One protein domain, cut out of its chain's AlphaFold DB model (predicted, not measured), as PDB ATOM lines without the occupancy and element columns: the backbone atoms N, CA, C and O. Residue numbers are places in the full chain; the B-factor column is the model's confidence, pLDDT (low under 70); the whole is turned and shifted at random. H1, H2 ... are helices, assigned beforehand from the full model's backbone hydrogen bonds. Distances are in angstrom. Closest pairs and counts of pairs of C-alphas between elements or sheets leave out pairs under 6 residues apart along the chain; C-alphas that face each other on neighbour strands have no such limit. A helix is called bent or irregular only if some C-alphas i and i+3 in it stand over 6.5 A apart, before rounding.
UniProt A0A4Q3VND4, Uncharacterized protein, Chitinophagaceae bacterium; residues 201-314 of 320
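This is residues 201 to 314 of the 320 residues of an uncharacterized protein of Chitinophagaceae bacterium (UniProt A0A4Q3VND4). One long helix, H7, runs through the middle; the hairpin of H2 and H3 crosses it with its open end, the short helices H1 and H5 pack on its first residues, and H8 reaches away beyond, with residues 306 to 314 sticking out. H4 and H6 sit together past the last residues of H3. The printed part has 114 residues with eight named helices, H1 to H8 in order, and no named strand; the class is all helix. It is compact, with a radius of gyration of the C-alphas of 15.3 A and spans of 46 by 34 by 26 A.

Start at H1, residues 201 to 204, which touches the hub H7, residues 277 to 294, closest at the C-alphas of Trp 202 and Gly 281, 4.2 A apart. Next look at H2, residues 206 to 218: its residues 206 to 210 alone touch H7, closest at the C-alphas of Gly 206 and Gly 281, 3.8 A, at a steep tilt of 64 degrees, the same way. H3, residues 224 to 240, forms a hairpin with H2 at a shallow tilt of 19 degrees, closest at the C-alphas of Thr 213 and Phe 227, 6.5 A. H3 touches H7 with residues 231 to 238 alone, closest at the C-alphas of Leu 234 and Ser 283, 5.2 A, at a steep tilt of 67 degrees, only just short of about perpendicular. H4, residues 242 to 246, touches H3 only at the corner, and touches H6, residues 270 to 273, closest at the C-alphas of Gly 243 and Met 273, 4.9 A. H5, residues 249 to 258, touches H7 at a shallow tilt of 20 degrees, opposite ways, closest at the C-alphas of Val 252 and Tyr 277, 5.6 A. H8, residues 301 to 314, touches H7 with residue 301 alone, 4.7 A from Asp 289 between C-alphas, at a steep tilt of 65 degrees. Every O i to N i+4 pair is within hydrogen-bond range in H2, H3, H4 and H7; in H5 it is 3 of 6 and in H8 9 of 10, while H1 and H6 are too short for such a pair.

Find C-alpha 201 at (-36.134, -37.395, -13.363), where H1 begins. H2 is 18.5 A long and H3 23.8 A. From C-alpha 277 at (-38.463, -39.517, -7.741), H7 runs 25.4 A. H8, 18.1 A, ends at C-alpha 314, (-22.457, -40.788, -27.322). H5, 15.4 A, and H8 are only just irregular: C-alphas 254 and 257 are 6.9 A apart, C-alphas 311 and 314 6.8 A.

The C-alphas farthest apart, of Asn 268 and Gly 297, are 48.1 A apart. The printed part has no cut. The link from H5 to H6, 11 residues, is long. Look there for low confidence: residues 260 to 267 are under 70, against a mean pLDDT of the printed part of 89.9.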
ATOM      1  N   LEU A 201     -36.979 -37.460 -14.574       95.00
ATOM      2  CA  LEU A 201     -36.134 -37.395 -13.363       95.00
ATOM      3  C   LEU A 201     -36.090 -38.717 -12.590       95.00
ATOM      4  O   LEU A 201     -35.064 -39.058 -12.016       95.00
ATOM      5  N   TRP A 202     -37.148 -39.526 -12.625       95.38
ATOM      6  CA  TRP A 202     -37.108 -40.885 -12.073       95.38
ATOM      7  C   TRP A 202     -35.992 -41.738 -12.703       95.38
ATOM      8  O   TRP A 202     -35.448 -42.626 -12.054       95.38
ATOM      9  N   PHE A 203     -35.635 -41.476 -13.961       97.56
ATOM     10  CA  PHE A 203     -34.514 -42.129 -14.617       97.56
ATOM     11  C   PHE A 203     -33.201 -41.420 -14.280       97.56
ATOM     12  O   PHE A 203     -32.277 -42.054 -13.774       97.56
ATOM     13  N   ALA A 204     -33.135 -40.109 -14.521       96.25
ATOM     14  CA  ALA A 204     -31.924 -39.313 -14.328       96.25
ATOM     15  C   ALA A 204     -31.390 -39.382 -12.887       96.25
ATOM     16  O   ALA A 204     -30.206 -39.620 -12.685       96.25
ATOM     17  N   GLU A 205     -32.269 -39.264 -11.898       96.06
ATOM     18  CA  GLU A 205     -31.915 -39.213 -10.477       96.06
ATOM     19  C   GLU A 205     -32.091 -40.563  -9.800       96.06
ATOM     20  O   GLU A 205     -31.261 -40.999  -9.008       96.06
ATOM     21  N   GLY A 206     -33.155 -41.289 -10.143       96.94
ATOM     22  CA  GLY A 206     -33.421 -42.572  -9.510       96.94
ATOM     23  C   GLY A 206     -32.426 -43.665  -9.892       96.94
ATOM     24  O   GLY A 206     -31.973 -44.410  -9.022       96.94
ATOM     25  N   PHE A 207     -32.028 -43.767 -11.164       98.31
ATOM     26  CA  PHE A 207     -31.013 -44.756 -11.547       98.31
ATOM     27  C   PHE A 207     -29.658 -44.371 -10.961       98.31
ATOM     28  O   PHE A 207     -28.942 -45.239 -10.462       98.31
ATOM     29  N   THR A 208     -29.343 -43.078 -10.941       98.25
ATOM     30  CA  THR A 208     -28.120 -42.563 -10.322       98.25
ATOM     31  C   THR A 208     -28.090 -42.851  -8.820       98.25
ATOM     32  O   THR A 208     -27.087 -43.357  -8.326       98.25
ATOM     33  N   GLN A 209     -29.215 -42.713  -8.112       97.06
ATOM     34  CA  GLN A 209     -29.349 -43.075  -6.698       97.06
ATOM     35  C   GLN A 209     -29.101 -44.573  -6.435       97.06
ATOM     36  O   GLN A 209     -28.435 -44.939  -5.457       97.06
ATOM     37  N   TYR A 210     -29.630 -45.455  -7.292       97.94
ATOM     38  CA  TYR A 210     -29.352 -46.895  -7.223       97.94
ATOM     39  C   TYR A 210     -27.850 -47.166  -7.409       97.94
ATOM     40  O   TYR A 210     -27.227 -47.849  -6.587       97.94
ATOM     41  N   TYR A 211     -27.248 -46.570  -8.441       98.25
ATOM     42  CA  TYR A 211     -25.828 -46.731  -8.734       98.25
ATOM     43  C   TYR A 211     -24.922 -46.128  -7.668       98.25
ATOM     44  O   TYR A 211     -23.917 -46.746  -7.342       98.25
ATOM     45  N   GLY A 212     -25.282 -45.004  -7.050       97.12
ATOM     46  CA  GLY A 212     -24.510 -44.408  -5.959       97.12
ATOM     47  C   GLY A 212     -24.304 -45.391  -4.805       97.12
ATOM     48  O   GLY A 212     -23.196 -45.533  -4.284       97.12
ATOM     49  N   THR A 213     -25.346 -46.155  -4.465       96.06
ATOM     50  CA  THR A 213     -25.268 -47.179  -3.410       96.06
ATOM     51  C   THR A 213     -24.477 -48.402  -3.884       96.06
ATOM     52  O   THR A 213     -23.607 -48.891  -3.163       96.06
ATOM     53  N   LEU A 214     -24.723 -48.881  -5.108       97.75
ATOM     54  CA  LEU A 214     -24.021 -50.039  -5.669       97.75
ATOM     55  C   LEU A 214     -22.514 -49.787  -5.852       97.75
ATOM     56  O   LEU A 214     -21.688 -50.629  -5.504       97.75
ATOM     57  N   ILE A 215     -22.143 -48.616  -6.367       98.38
ATOM     58  CA  ILE A 215     -20.755 -48.205  -6.600       98.38
ATOM     59  C   ILE A 215     -20.021 -48.018  -5.276       98.38
ATOM     60  O   ILE A 215     -18.846 -48.359  -5.191       98.38
ATOM     61  N   SER A 216     -20.704 -47.566  -4.220       98.12
ATOM     62  CA  SER A 216     -20.115 -47.516  -2.878       98.12
ATOM     63  C   SER A 216     -19.626 -48.891  -2.406       98.12
ATOM     64  O   SER A 216     -18.513 -49.003  -1.886       98.12
ATOM     65  N   VAL A 217     -20.389 -49.960  -2.674       98.25
ATOM     66  CA  VAL A 217     -19.946 -51.340  -2.401       98.25
ATOM     67  C   VAL A 217     -18.805 -51.755  -3.325       98.25
ATOM     68  O   VAL A 217     -17.785 -52.244  -2.849       98.25
ATOM     69  N   ARG A 218     -18.941 -51.540  -4.642       98.12
ATOM     70  CA  ARG A 218     -17.919 -51.946  -5.628       98.12
ATOM     71  C   ARG A 218     -16.562 -51.279  -5.379       98.12
ATOM     72  O   ARG A 218     -15.528 -51.927  -5.494       98.12
ATOM     73  N   ALA A 219     -16.568 -50.016  -4.959       97.81
ATOM     74  CA  ALA A 219     -15.369 -49.260  -4.614       97.81
ATOM     75  C   ALA A 219     -14.811 -49.586  -3.210       97.81
ATOM     76  O   ALA A 219     -13.737 -49.096  -2.848       97.81
ATOM     77  N   GLY A 220     -15.511 -50.414  -2.423       97.75
ATOM     78  CA  GLY A 220     -15.086 -50.866  -1.096       97.75
ATOM     79  C   GLY A 220     -15.324 -49.863   0.037       97.75
ATOM     80  O   GLY A 220     -14.653 -49.947   1.064       97.75
ATOM     81  N   PHE A 221     -16.242 -48.907  -0.136       97.94
ATOM     82  CA  PHE A 221     -16.626 -47.931   0.897       97.94
ATOM     83  C   PHE A 221     -17.871 -48.340   1.691       97.94
ATOM     84  O   PHE A 221     -18.180 -47.730   2.713       97.94
ATOM     85  N   SER A 222     -18.571 -49.374   1.233       97.56
ATOM     86  CA  SER A 222     -19.703 -49.992   1.915       97.56
ATOM     87  C   SER A 222     -19.669 -51.508   1.713       97.56
ATOM     88  O   SER A 222     -18.843 -52.027   0.960       97.56
ATOM     89  N   ASP A 223     -20.553 -52.224   2.394       97.44
ATOM     90  CA  ASP A 223     -20.669 -53.679   2.330       97.44
ATOM     91  C   ASP A 223     -22.039 -54.112   1.786       97.44
ATOM     92  O   ASP A 223     -22.947 -53.309   1.551       97.44
ATOM     93  N   VAL A 224     -22.169 -55.416   1.542       96.81
ATOM     94  CA  VAL A 224     -23.386 -56.010   0.978       96.81
ATOM     95  C   VAL A 224     -24.576 -55.873   1.929       96.81
ATOM     96  O   VAL A 224     -25.697 -55.705   1.454       96.81
ATOM     97  N   ASP A 225     -24.353 -55.891   3.244       97.56
ATOM     98  CA  ASP A 225     -25.422 -55.767   4.240       97.56
ATOM     99  C   ASP A 225     -26.035 -54.361   4.220       97.56
ATOM    100  O   ASP A 225     -27.258 -54.207   4.170       97.56
ATOM    101  N   ASN A 226     -25.194 -53.324   4.163       95.75
ATOM    102  CA  ASN A 226     -25.640 -51.945   3.996       95.75
ATOM    103  C   ASN A 226     -26.373 -51.748   2.663       95.75
ATOM    104  O   ASN A 226     -27.420 -51.096   2.626       95.75
ATOM    105  N   PHE A 227     -25.881 -52.351   1.577       95.19
ATOM    106  CA  PHE A 227     -26.575 -52.326   0.288       95.19
ATOM    107  C   PHE A 227     -27.939 -53.013   0.356       95.19
ATOM    108  O   PHE A 227     -28.936 -52.421  -0.052       95.19
ATOM    109  N   ALA A 228     -28.023 -54.214   0.931       95.56
ATOM    110  CA  ALA A 228     -29.282 -54.933   1.109       95.56
ATOM    111  C   ALA A 228     -30.291 -54.118   1.936       95.56
ATOM    112  O   ALA A 228     -31.470 -54.061   1.583       95.56
ATOM    113  N   GLY A 229     -29.829 -53.425   2.982       96.44
ATOM    114  CA  GLY A 229     -30.644 -52.492   3.760       96.44
ATOM    115  C   GLY A 229     -31.183 -51.322   2.928       96.44
ATOM    116  O   GLY A 229     -32.378 -51.021   2.986       96.44
ATOM    117  N   ALA A 230     -30.339 -50.700   2.100       93.44
ATOM    118  CA  ALA A 230     -30.756 -49.637   1.180       93.44
ATOM    119  C   ALA A 230     -31.807 -50.134   0.173       93.44
ATOM    120  O   ALA A 230     -32.855 -49.507   0.006       93.44
ATOM    121  N   ILE A 231     -31.572 -51.296  -0.439       92.94
ATOM    122  CA  ILE A 231     -32.500 -51.953  -1.368       92.94
ATOM    123  C   ILE A 231     -33.843 -52.268  -0.695       92.94
ATOM    124  O   ILE A 231     -34.900 -51.974  -1.257       92.94
ATOM    125  N   ALA A 232     -33.831 -52.786   0.536       94.44
ATOM    126  CA  ALA A 232     -35.050 -53.002   1.312       94.44
ATOM    127  C   ALA A 232     -35.810 -51.688   1.562       94.44
ATOM    128  O   ALA A 232     -37.039 -51.657   1.493       94.44
ATOM    129  N   GLY A 233     -35.099 -50.581   1.799       93.12
ATOM    130  CA  GLY A 233     -35.687 -49.244   1.905       93.12
ATOM    131  C   GLY A 233     -36.390 -48.783   0.623       93.12
ATOM    132  O   GLY A 233     -37.481 -48.209   0.700       93.12
ATOM    133  N   LEU A 234     -35.827 -49.079  -0.555       92.38
ATOM    134  CA  LEU A 234     -36.448 -48.761  -1.848       92.38
ATOM    135  C   LEU A 234     -37.757 -49.533  -2.051       92.38
ATOM    136  O   LEU A 234     -38.780 -48.933  -2.387       92.38
ATOM    137  N   ILE A 235     -37.740 -50.842  -1.776       91.25
ATOM    138  CA  ILE A 235     -38.933 -51.700  -1.846       91.25
ATOM    139  C   ILE A 235     -39.998 -51.182  -0.878       91.25
ATOM    140  O   ILE A 235     -41.128 -50.921  -1.281       91.25
ATOM    141  N   ASN A 236     -39.630 -50.939   0.381       91.12
ATOM    142  CA  ASN A 236     -40.559 -50.417   1.382       91.12
ATOM    143  C   ASN A 236     -41.158 -49.066   0.980       91.12
ATOM    144  O   ASN A 236     -42.347 -48.840   1.198       91.12
ATOM    145  N   THR A 237     -40.364 -48.177   0.379       84.94
ATOM    146  CA  THR A 237     -40.859 -46.889  -0.117       84.94
ATOM    147  C   THR A 237     -41.909 -47.089  -1.205       84.94
ATOM    148  O   THR A 237     -42.997 -46.512  -1.126       84.94
ATOM    149  N   LYS A 238     -41.622 -47.938  -2.196       86.81
ATOM    150  CA  LYS A 238     -42.548 -48.234  -3.292       86.81
ATOM    151  C   LYS A 238     -43.833 -48.915  -2.801       86.81
ATOM    152  O   LYS A 238     -44.924 -48.505  -3.194       86.81
ATOM    153  N   GLU A 239     -43.716 -49.893  -1.909       90.00
ATOM    154  CA  GLU A 239     -44.839 -50.713  -1.435       90.00
ATOM    155  C   GLU A 239     -45.725 -50.026  -0.396       90.00
ATOM    156  O   GLU A 239     -46.890 -50.393  -0.244       90.00
ATOM    157  N   ASN A 240     -45.221 -49.025   0.333       89.81
ATOM    158  CA  ASN A 240     -45.955 -48.453   1.467       89.81
ATOM    159  C   ASN A 240     -46.346 -46.983   1.301       89.81
ATOM    160  O   ASN A 240     -47.299 -46.551   1.950       89.81
ATOM    161  N   THR A 241     -45.692 -46.210   0.427       87.25
ATOM    162  CA  THR A 241     -46.033 -44.785   0.282       87.25
ATOM    163  C   THR A 241     -47.259 -44.569  -0.617       87.25
ATOM    164  O   THR A 241     -47.343 -45.157  -1.700       87.25
ATOM    165  N   PRO A 242     -48.228 -43.713  -0.228       86.88
ATOM    166  CA  PRO A 242     -49.379 -43.427  -1.083       86.88
ATOM    167  C   PRO A 242     -48.983 -42.763  -2.406       86.88
ATOM    168  O   PRO A 242     -49.581 -43.079  -3.433       86.88
ATOM    169  N   GLY A 243     -47.960 -41.898  -2.398       83.31
ATOM    170  CA  GLY A 243     -47.431 -41.264  -3.606       83.31
ATOM    171  C   GLY A 243     -47.013 -42.293  -4.662       83.31
ATOM    172  O   GLY A 243     -47.483 -42.241  -5.794       83.31
ATOM    173  N   ALA A 244     -46.247 -43.317  -4.278       86.00
ATOM    174  CA  ALA A 244     -45.789 -44.353  -5.203       86.00
ATOM    175  C   ALA A 244     -46.901 -45.314  -5.661       86.00
ATOM    176  O   ALA A 244     -46.737 -46.006  -6.669       86.00
ATOM    177  N   LYS A 245     -48.024 -45.379  -4.933       88.50
ATOM    178  CA  LYS A 245     -49.215 -46.164  -5.305       88.50
ATOM    179  C   LYS A 245     -50.163 -45.416  -6.236       88.50
ATOM    180  O   LYS A 245     -50.897 -46.056  -6.982       88.50
ATOM    181  N   ARG A 246     -50.200 -44.084  -6.150       89.69
ATOM    182  CA  ARG A 246     -51.183 -43.237  -6.845       89.69
ATOM    183  C   ARG A 246     -50.615 -42.514  -8.060       89.69
ATOM    184  O   ARG A 246     -51.387 -42.153  -8.940       89.69
ATOM    185  N   PHE A 247     -49.302 -42.311  -8.099       90.44
ATOM    186  CA  PHE A 247     -48.624 -41.544  -9.136       90.44
ATOM    187  C   PHE A 247     -47.605 -42.415  -9.871       90.44
ATOM    188  O   PHE A 247     -46.979 -43.315  -9.297       90.44
ATOM    189  N   SER A 248     -47.453 -42.168 -11.170       93.06
ATOM    190  CA  SER A 248     -46.427 -42.820 -11.980       93.06
ATOM    191  C   SER A 248     -45.038 -42.210 -11.715       93.06
ATOM    192  O   SER A 248     -44.952 -41.098 -11.187       93.06
ATOM    193  N   PRO A 249     -43.936 -42.885 -12.103       92.62
ATOM    194  CA  PRO A 249     -42.594 -42.294 -12.070       92.62
ATOM    195  C   PRO A 249     -42.495 -40.953 -12.823       92.62
ATOM    196  O   PRO A 249     -41.771 -40.049 -12.405       92.62
ATOM    197  N   VAL A 250     -43.267 -40.796 -13.903       94.44
ATOM    198  CA  VAL A 250     -43.345 -39.547 -14.675       94.44
ATOM    199  C   VAL A 250     -44.052 -38.452 -13.877       94.44
ATOM    200  O   VAL A 250     -43.543 -37.339 -13.783       94.44
ATOM    201  N   ASP A 251     -45.182 -38.759 -13.235       92.19
ATOM    202  CA  ASP A 251     -45.920 -37.772 -12.434       92.19
ATOM    203  C   ASP A 251     -45.079 -37.243 -11.265       92.19
ATOM    204  O   ASP A 251     -45.026 -36.037 -11.030       92.19
ATOM    205  N   VAL A 252     -44.363 -38.125 -10.554       89.81
ATOM    206  CA  VAL A 252     -43.485 -37.687  -9.454       89.81
ATOM    207  C   VAL A 252     -42.274 -36.888  -9.945       89.81
ATOM    208  O   VAL A 252     -41.801 -36.022  -9.214       89.81
ATOM    209  N   SER A 253     -41.808 -37.126 -11.178       92.19
ATOM    210  CA  SER A 253     -40.758 -36.314 -11.812       92.19
ATOM    211  C   SER A 253     -41.266 -34.904 -12.111       92.19
ATOM    212  O   SER A 253     -40.631 -33.922 -11.739       92.19
ATOM    213  N   ARG A 254     -42.476 -34.787 -12.672       90.44
ATOM    214  CA  ARG A 254     -43.125 -33.491 -12.925       90.44
ATOM    215  C   ARG A 254     -43.380 -32.703 -11.646       90.44
ATOM    216  O   ARG A 254     -43.346 -31.476 -11.663       90.44
ATOM    217  N   HIS A 255     -43.616 -33.396 -10.533       87.56
ATOM    218  CA  HIS A 255     -43.796 -32.757  -9.235       87.56
ATOM    219  C   HIS A 255     -42.509 -32.156  -8.650       87.56
ATOM    220  O   HIS A 255     -42.627 -31.311  -7.765       87.56
ATOM    221  N   ALA A 256     -41.313 -32.514  -9.140       84.88
ATOM    222  CA  ALA A 256     -40.029 -32.047  -8.601       84.88
ATOM    223  C   ALA A 256     -39.967 -30.520  -8.415       84.88
ATOM    224  O   ALA A 256     -39.593 -30.039  -7.348       84.88
ATOM    225  N   VAL A 257     -40.457 -29.756  -9.396       80.50
ATOM    226  CA  VAL A 257     -40.432 -28.280  -9.385       80.50
ATOM    227  C   VAL A 257     -41.239 -27.636  -8.246       80.50
ATOM    228  O   VAL A 257     -41.071 -26.450  -7.974       80.50
ATOM    229  N   TYR A 258     -42.133 -28.384  -7.592       76.00
ATOM    230  CA  TYR A 258     -42.995 -27.885  -6.511       76.00
ATOM    231  C   TYR A 258     -42.541 -28.319  -5.117       76.00
ATOM    232  O   TYR A 258     -43.139 -27.907  -4.121       76.00
ATOM    233  N   VAL A 259     -41.544 -29.196  -5.045       70.00
ATOM    234  CA  VAL A 259     -41.217 -29.946  -3.828       70.00
ATOM    235  C   VAL A 259     -39.730 -29.911  -3.503       70.00
ATOM    236  O   VAL A 259     -39.364 -29.999  -2.332       70.00
ATOM    237  N   ASP A 260     -38.892 -29.756  -4.526       61.72
ATOM    238  CA  ASP A 260     -37.457 -29.591  -4.400       61.72
ATOM    239  C   ASP A 260     -37.104 -28.103  -4.356       61.72
ATOM    240  O   ASP A 260     -37.515 -27.338  -5.232       61.72
ATOM    241  N   ALA A 261     -36.448 -27.676  -3.272       51.62
ATOM    242  CA  ALA A 261     -36.188 -26.285  -2.863       51.62
ATOM    243  C   ALA A 261     -37.405 -25.317  -2.819       51.62
ATOM    244  O   ALA A 261     -37.315 -24.234  -2.235       51.62
ATOM    245  N   GLY A 262     -38.557 -25.699  -3.372       50.66
ATOM    246  CA  GLY A 262     -39.836 -25.017  -3.298       50.66
ATOM    247  C   GLY A 262     -40.599 -25.394  -2.032       50.66
ATOM    248  O   GLY A 262     -40.614 -26.539  -1.583       50.66
ATOM    249  N   VAL A 263     -41.271 -24.416  -1.425       52.75
ATOM    250  CA  VAL A 263     -42.232 -24.710  -0.361       52.75
ATOM    251  C   VAL A 263     -43.414 -25.423  -1.008       52.75
ATOM    252  O   VAL A 263     -44.129 -24.792  -1.784       52.75
ATOM    253  N   SER A 264     -43.638 -26.700  -0.668       57.81
ATOM    254  CA  SER A 264     -44.845 -27.415  -1.103       57.81
ATOM    255  C   SER A 264     -46.076 -26.544  -0.852       57.81
ATOM    256  O   SER A 264     -46.351 -26.146   0.286       57.81
ATOM    257  N   ILE A 265     -46.803 -26.240  -1.927       57.38
ATOM    258  CA  ILE A 265     -48.050 -25.464  -1.897       57.38
ATOM    259  C   ILE A 265     -49.181 -26.208  -1.171       57.38
ATOM    260  O   ILE A 265     -50.142 -25.571  -0.745       57.38
ATOM    261  N   ASP A 266     -49.036 -27.518  -0.940       62.44
ATOM    262  CA  ASP A 266     -49.944 -28.326  -0.122       62.44
ATOM    263  C   ASP A 266     -49.166 -29.129   0.934       62.44
ATOM    264  O   ASP A 266     -48.938 -30.338   0.827       62.44
ATOM    265  N   LYS A 267     -48.721 -28.430   1.985       64.00
ATOM    266  CA  LYS A 267     -47.966 -29.034   3.098       64.00
ATOM    267  C   LYS A 267     -48.732 -30.146   3.820       64.00
ATOM    268  O   LYS A 267     -48.099 -31.033   4.384       64.00
ATOM    269  N   ASN A 268     -50.064 -30.098   3.817       75.62
ATOM    270  CA  ASN A 268     -50.895 -30.986   4.629       75.62
ATOM    271  C   ASN A 268     -51.237 -32.298   3.911       75.62
ATOM    272  O   ASN A 268     -51.437 -33.309   4.582       75.62
ATOM    273  N   ASN A 269     -51.272 -32.314   2.572       74.44
ATOM    274  CA  ASN A 269     -51.542 -33.525   1.790       74.44
ATOM    275  C   ASN A 269     -50.304 -34.093   1.068       74.44
ATOM    276  O   ASN A 269     -50.396 -35.109   0.378       74.44
ATOM    277  N   TYR A 270     -49.136 -33.473   1.250       75.19
ATOM    278  CA  TYR A 270     -47.883 -33.806   0.568       75.19
ATOM    279  C   TYR A 270     -47.545 -35.306   0.559       75.19
ATOM    280  O   TYR A 270     -47.352 -35.891  -0.502       75.19
ATOM    281  N   ALA A 271     -47.553 -35.962   1.724       76.00
ATOM    282  CA  ALA A 271     -47.205 -37.383   1.844       76.00
ATOM    283  C   ALA A 271     -48.173 -38.327   1.099       76.00
ATOM    284  O   ALA A 271     -47.827 -39.469   0.797       76.00
ATOM    285  N   ASN A 272     -49.387 -37.860   0.788       79.31
ATOM    286  CA  ASN A 272     -50.363 -38.621   0.012       79.31
ATOM    287  C   ASN A 272     -50.231 -38.414  -1.502       79.31
ATOM    288  O   ASN A 272     -50.789 -39.203  -2.271       79.31
ATOM    289  N   MET A 273     -49.562 -37.333  -1.910       75.50
ATOM    290  CA  MET A 273     -49.467 -36.866  -3.295       75.50
ATOM    291  C   MET A 273     -48.063 -36.994  -3.887       75.50
ATOM    292  O   MET A 273     -47.906 -36.938  -5.105       75.50
ATOM    293  N   PHE A 274     -47.045 -37.175  -3.046       81.06
ATOM    294  CA  PHE A 274     -45.658 -37.215  -3.474       81.06
ATOM    295  C   PHE A 274     -44.890 -38.378  -2.848       81.06
ATOM    296  O   PHE A 274     -44.966 -38.637  -1.648       81.06
ATOM    297  N   THR A 275     -44.094 -39.030  -3.689       87.44
ATOM    298  CA  THR A 275     -42.965 -39.870  -3.291       87.44
ATOM    299  C   THR A 275     -41.758 -39.382  -4.073       87.44
ATOM    300  O   THR A 275     -41.895 -39.046  -5.247       87.44
ATOM    301  N   SER A 276     -40.587 -39.353  -3.433       88.75
ATOM    302  CA  SER A 276     -39.358 -38.895  -4.079       88.75
ATOM    303  C   SER A 276     -39.082 -39.669  -5.368       88.75
ATOM    304  O   SER A 276     -39.067 -40.903  -5.376       88.75
ATOM    305  N   TYR A 277     -38.844 -38.939  -6.456       91.38
ATOM    306  CA  TYR A 277     -38.463 -39.517  -7.741       91.38
ATOM    307  C   TYR A 277     -37.087 -40.206  -7.670       91.38
ATOM    308  O   TYR A 277     -36.871 -41.159  -8.417       91.38
ATOM    309  N   TYR A 278     -36.223 -39.838  -6.712       93.56
ATOM    310  CA  TYR A 278     -34.991 -40.569  -6.391       93.56
ATOM    311  C   TYR A 278     -35.293 -42.002  -5.944       93.56
ATOM    312  O   TYR A 278     -34.873 -42.969  -6.573       93.56
ATOM    313  N   THR A 279     -36.054 -42.170  -4.858       92.31
ATOM    314  CA  THR A 279     -36.307 -43.500  -4.284       92.31
ATOM    315  C   THR A 279     -37.251 -44.323  -5.149       92.31
ATOM    316  O   THR A 279     -37.059 -45.531  -5.297       92.31
ATOM    317  N   TYR A 280     -38.241 -43.686  -5.778       92.56
ATOM    318  CA  TYR A 280     -39.120 -44.372  -6.717       92.56
ATOM    319  C   TYR A 280     -38.332 -44.820  -7.952       92.56
ATOM    320  O   TYR A 280     -38.344 -46.002  -8.292       92.56
ATOM    321  N   GLY A 281     -37.573 -43.934  -8.586       95.56
ATOM    322  CA  GLY A 281     -36.764 -44.300  -9.740       95.56
ATOM    323  C   GLY A 281     -35.701 -45.360  -9.426       95.56
ATOM    324  O   GLY A 281     -35.558 -46.317 -10.184       95.56
ATOM    325  N   ALA A 282     -35.057 -45.293  -8.257       97.06
ATOM    326  CA  ALA A 282     -34.133 -46.329  -7.793       97.06
ATOM    327  C   ALA A 282     -34.823 -47.689  -7.582       97.06
ATOM    328  O   ALA A 282     -34.239 -48.731  -7.873       97.06
ATOM    329  N   SER A 283     -36.085 -47.707  -7.129       95.56
ATOM    330  CA  SER A 283     -36.870 -48.949  -7.047       95.56
ATOM    331  C   SER A 283     -37.179 -49.538  -8.431       95.56
ATOM    332  O   SER A 283     -37.179 -50.757  -8.593       95.56
ATOM    333  N   VAL A 284     -37.372 -48.688  -9.450       96.12
ATOM    334  CA  VAL A 284     -37.530 -49.130 -10.845       96.12
ATOM    335  C   VAL A 284     -36.209 -49.680 -11.388       96.12
ATOM    336  O   VAL A 284     -36.215 -50.738 -12.013       96.12
ATOM    337  N   ALA A 285     -35.085 -49.015 -11.108       97.81
ATOM    338  CA  ALA A 285     -33.747 -49.486 -11.471       97.81
ATOM    339  C   ALA A 285     -33.455 -50.875 -10.879       97.81
ATOM    340  O   ALA A 285     -33.038 -51.778 -11.600       97.81
ATOM    341  N   LEU A 286     -33.763 -51.070  -9.593       97.06
ATOM    342  CA  LEU A 286     -33.656 -52.360  -8.912       97.06
ATOM    343  C   LEU A 286     -34.514 -53.444  -9.577       97.06
ATOM    344  O   LEU A 286     -34.019 -54.538  -9.846       97.06
ATOM    345  N   ALA A 287     -35.794 -53.155  -9.829       95.88
ATOM    346  CA  ALA A 287     -36.703 -54.112 -10.453       95.88
ATOM    347  C   ALA A 287     -36.217 -54.512 -11.855       95.88
ATOM    348  O   ALA A 287     -36.256 -55.690 -12.211       95.88
ATOM    349  N   LEU A 288     -35.710 -53.546 -12.627       97.88
ATOM    350  CA  LEU A 288     -35.123 -53.798 -13.938       97.88
ATOM    351  C   LEU A 288     -33.838 -54.629 -13.841       97.88
ATOM    352  O   LEU A 288     -33.684 -55.564 -14.619       97.88
ATOM    353  N   ASP A 289     -32.939 -54.339 -12.896       97.69
ATOM    354  CA  ASP A 289     -31.717 -55.132 -12.699       97.69
ATOM    355  C   ASP A 289     -32.051 -56.598 -12.381       97.69
ATOM    356  O   ASP A 289     -31.513 -57.513 -13.002       97.69
ATOM    357  N   MET A 290     -32.998 -56.834 -11.466       95.38
ATOM    358  CA  MET A 290     -33.462 -58.183 -11.122       95.38
ATOM    359  C   MET A 290     -34.088 -58.907 -12.319       95.38
ATOM    360  O   MET A 290     -33.797 -60.081 -12.552       95.38
ATOM    361  N   GLU A 291     -34.920 -58.213 -13.094       97.19
ATOM    362  CA  GLU A 291     -35.556 -58.768 -14.289       97.19
ATOM    363  C   GLU A 291     -34.540 -59.086 -15.395       97.19
ATOM    364  O   GLU A 291     -34.651 -60.109 -16.063       97.19
ATOM    365  N   LEU A 292     -33.523 -58.249 -15.600       97.75
ATOM    366  CA  LEU A 292     -32.472 -58.522 -16.582       97.75
ATOM    367  C   LEU A 292     -31.645 -59.748 -16.186       97.75
ATOM    368  O   LEU A 292     -31.367 -60.598 -17.034       97.75
ATOM    369  N   ARG A 293     -31.326 -59.878 -14.894       96.88
ATOM    370  CA  ARG A 293     -30.559 -61.006 -14.350       96.88
ATOM    371  C   ARG A 293     -31.326 -62.325 -14.368       96.88
ATOM    372  O   ARG A 293     -30.702 -63.381 -14.420       96.88
ATOM    373  N   SER A 294     -32.660 -62.285 -14.323       96.19
ATOM    374  CA  SER A 294     -33.504 -63.488 -14.387       96.19
ATOM    375  C   SER A 294     -33.588 -64.082 -15.800       96.19
ATOM    376  O   SER A 294     -33.945 -65.252 -15.969       96.19
ATOM    377  N   ARG A 295     -33.248 -63.294 -16.828       93.94
ATOM    378  CA  ARG A 295     -33.324 -63.696 -18.235       93.94
ATOM    379  C   ARG A 295     -32.077 -64.464 -18.694       93.94
ATOM    380  O   ARG A 295     -30.980 -64.272 -18.163       93.94
ATOM    381  N   PRO A 296     -32.202 -65.307 -19.738       92.00
ATOM    382  CA  PRO A 296     -31.047 -65.938 -20.371       92.00
ATOM    383  C   PRO A 296     -30.030 -64.896 -20.851       92.00
ATOM    384  O   PRO A 296     -30.405 -63.869 -21.412       92.00
ATOM    385  N   GLY A 297     -28.740 -65.184 -20.668       89.44
ATOM    386  CA  GLY A 297     -27.645 -64.292 -21.065       89.44
ATOM    387  C   GLY A 297     -27.000 -63.509 -19.919       89.44
ATOM    388  O   GLY A 297     -25.986 -62.867 -20.164       89.44
ATOM    389  N   ASN A 298     -27.523 -63.615 -18.686       88.75
ATOM    390  CA  ASN A 298     -26.941 -63.007 -17.478       88.75
ATOM    391  C   ASN A 298     -26.731 -61.485 -17.615       88.75
ATOM    392  O   ASN A 298     -25.686 -60.954 -17.241       88.75
ATOM    393  N   LEU A 299     -27.721 -60.803 -18.200       96.56
ATOM    394  CA  LEU A 299     -27.705 -59.352 -18.347       96.56
ATOM    395  C   LEU A 299     -27.891 -58.669 -16.992       96.56
ATOM    396  O   LEU A 299     -28.508 -59.204 -16.075       96.56
ATOM    397  N   SER A 300     -27.381 -57.452 -16.892       97.50
ATOM    398  CA  SER A 300     -27.466 -56.602 -15.713       97.50
ATOM    399  C   SER A 300     -27.911 -55.195 -16.088       97.50
ATOM    400  O   SER A 300     -27.947 -54.819 -17.263       97.50
ATOM    401  N   LEU A 301     -28.210 -54.381 -15.079       98.31
ATOM    402  CA  LEU A 301     -28.461 -52.962 -15.288       98.31
ATOM    403  C   LEU A 301     -27.270 -52.252 -15.946       98.31
ATOM    404  O   LEU A 301     -27.489 -51.322 -16.718       98.31
ATOM    405  N   ASP A 302     -26.033 -52.722 -15.736       98.31
ATOM    406  CA  ASP A 302     -24.849 -52.148 -16.389       98.31
ATOM    407  C   ASP A 302     -24.955 -52.305 -17.908       98.31
ATOM    408  O   ASP A 302     -24.714 -51.355 -18.647       98.31
ATOM    409  N   ASP A 303     -25.411 -53.461 -18.397       98.12
ATOM    410  CA  ASP A 303     -25.629 -53.691 -19.831       98.12
ATOM    411  C   ASP A 303     -26.699 -52.750 -20.397       98.12
ATOM    412  O   ASP A 303     -26.556 -52.208 -21.499       98.12
ATOM    413  N   PHE A 304     -27.755 -52.501 -19.620       98.12
ATOM    414  CA  PHE A 304     -28.785 -51.532 -19.969       98.12
ATOM    415  C   PHE A 304     -28.232 -50.096 -20.004       98.12
ATOM    416  O   PHE A 304     -28.503 -49.360 -20.959       98.12
ATOM    417  N   MET A 305     -27.424 -49.693 -19.021       98.19
ATOM    418  CA  MET A 305     -26.816 -48.360 -18.981       98.19
ATOM    419  C   MET A 305     -25.803 -48.164 -20.110       98.19
ATOM    420  O   MET A 305     -25.824 -47.117 -20.758       98.19
ATOM    421  N   LYS A 306     -25.009 -49.186 -20.457       97.56
ATOM    422  CA  LYS A 306     -24.122 -49.189 -21.638       97.56
ATOM    423  C   LYS A 306     -24.900 -49.004 -22.930       97.56
ATOM    424  O   LYS A 306     -24.525 -48.193 -23.778       97.56
ATOM    425  N   ALA A 307     -25.993 -49.748 -23.102       96.94
ATOM    426  CA  ALA A 307     -26.851 -49.620 -24.276       96.94
ATOM    427  C   ALA A 307     -27.499 -48.228 -24.358       96.94
ATOM    428  O   ALA A 307     -27.549 -47.627 -25.434       96.94
ATOM    429  N   THR A 308     -27.943 -47.692 -23.220       96.88
ATOM    430  CA  THR A 308     -28.536 -46.352 -23.110       96.88
ATOM    431  C   THR A 308     -27.513 -45.270 -23.453       96.88
ATOM    432  O   THR A 308     -27.786 -44.423 -24.304       96.88
ATOM    433  N   TRP A 309     -26.306 -45.351 -22.890       96.31
ATOM    434  CA  TRP A 309     -25.184 -44.464 -23.193       96.31
ATOM    435  C   TRP A 309     -24.851 -44.451 -24.687       96.31
ATOM    436  O   TRP A 309     -24.862 -43.390 -25.315       96.31
ATOM    437  N   LYS A 310     -24.671 -45.626 -25.303       95.06
ATOM    438  CA  LYS A 310     -24.387 -45.749 -26.745       95.06
ATOM    439  C   LYS A 310     -25.491 -45.152 -27.618       95.06
ATOM    440  O   LYS A 310     -25.214 -44.595 -28.680       95.06
ATOM    441  N   LYS A 311     -26.751 -45.279 -27.196       94.56
ATOM    442  CA  LYS A 311     -27.905 -44.826 -27.980       94.56
ATOM    443  C   LYS A 311     -28.161 -43.325 -27.857       94.56
ATOM    444  O   LYS A 311     -28.500 -42.698 -28.868       94.56
ATOM    445  N   PHE A 312     -28.032 -42.784 -26.648       92.62
ATOM    446  CA  PHE A 312     -28.488 -41.439 -26.311       92.62
ATOM    447  C   PHE A 312     -27.359 -40.485 -25.918       92.62
ATOM    448  O   PHE A 312     -27.422 -39.336 -26.321       92.62
ATOM    449  N   GLY A 313     -26.310 -40.943 -25.232       88.38
ATOM    450  CA  GLY A 313     -25.255 -40.058 -24.726       88.38
ATOM    451  C   GLY A 313     -24.053 -39.864 -25.662       88.38
ATOM    452  O   GLY A 313     -23.544 -38.756 -25.786       88.38
ATOM    453  N   VAL A 314     -23.625 -40.893 -26.409       76.38
ATOM    454  CA  VAL A 314     -22.457 -40.788 -27.322       76.38
ATOM    455  C   VAL A 314     -22.686 -39.782 -28.463       76.38
ATOM    456  O   VAL A 314     -21.732 -39.248 -29.031       76.38
TER     457      VAL A 314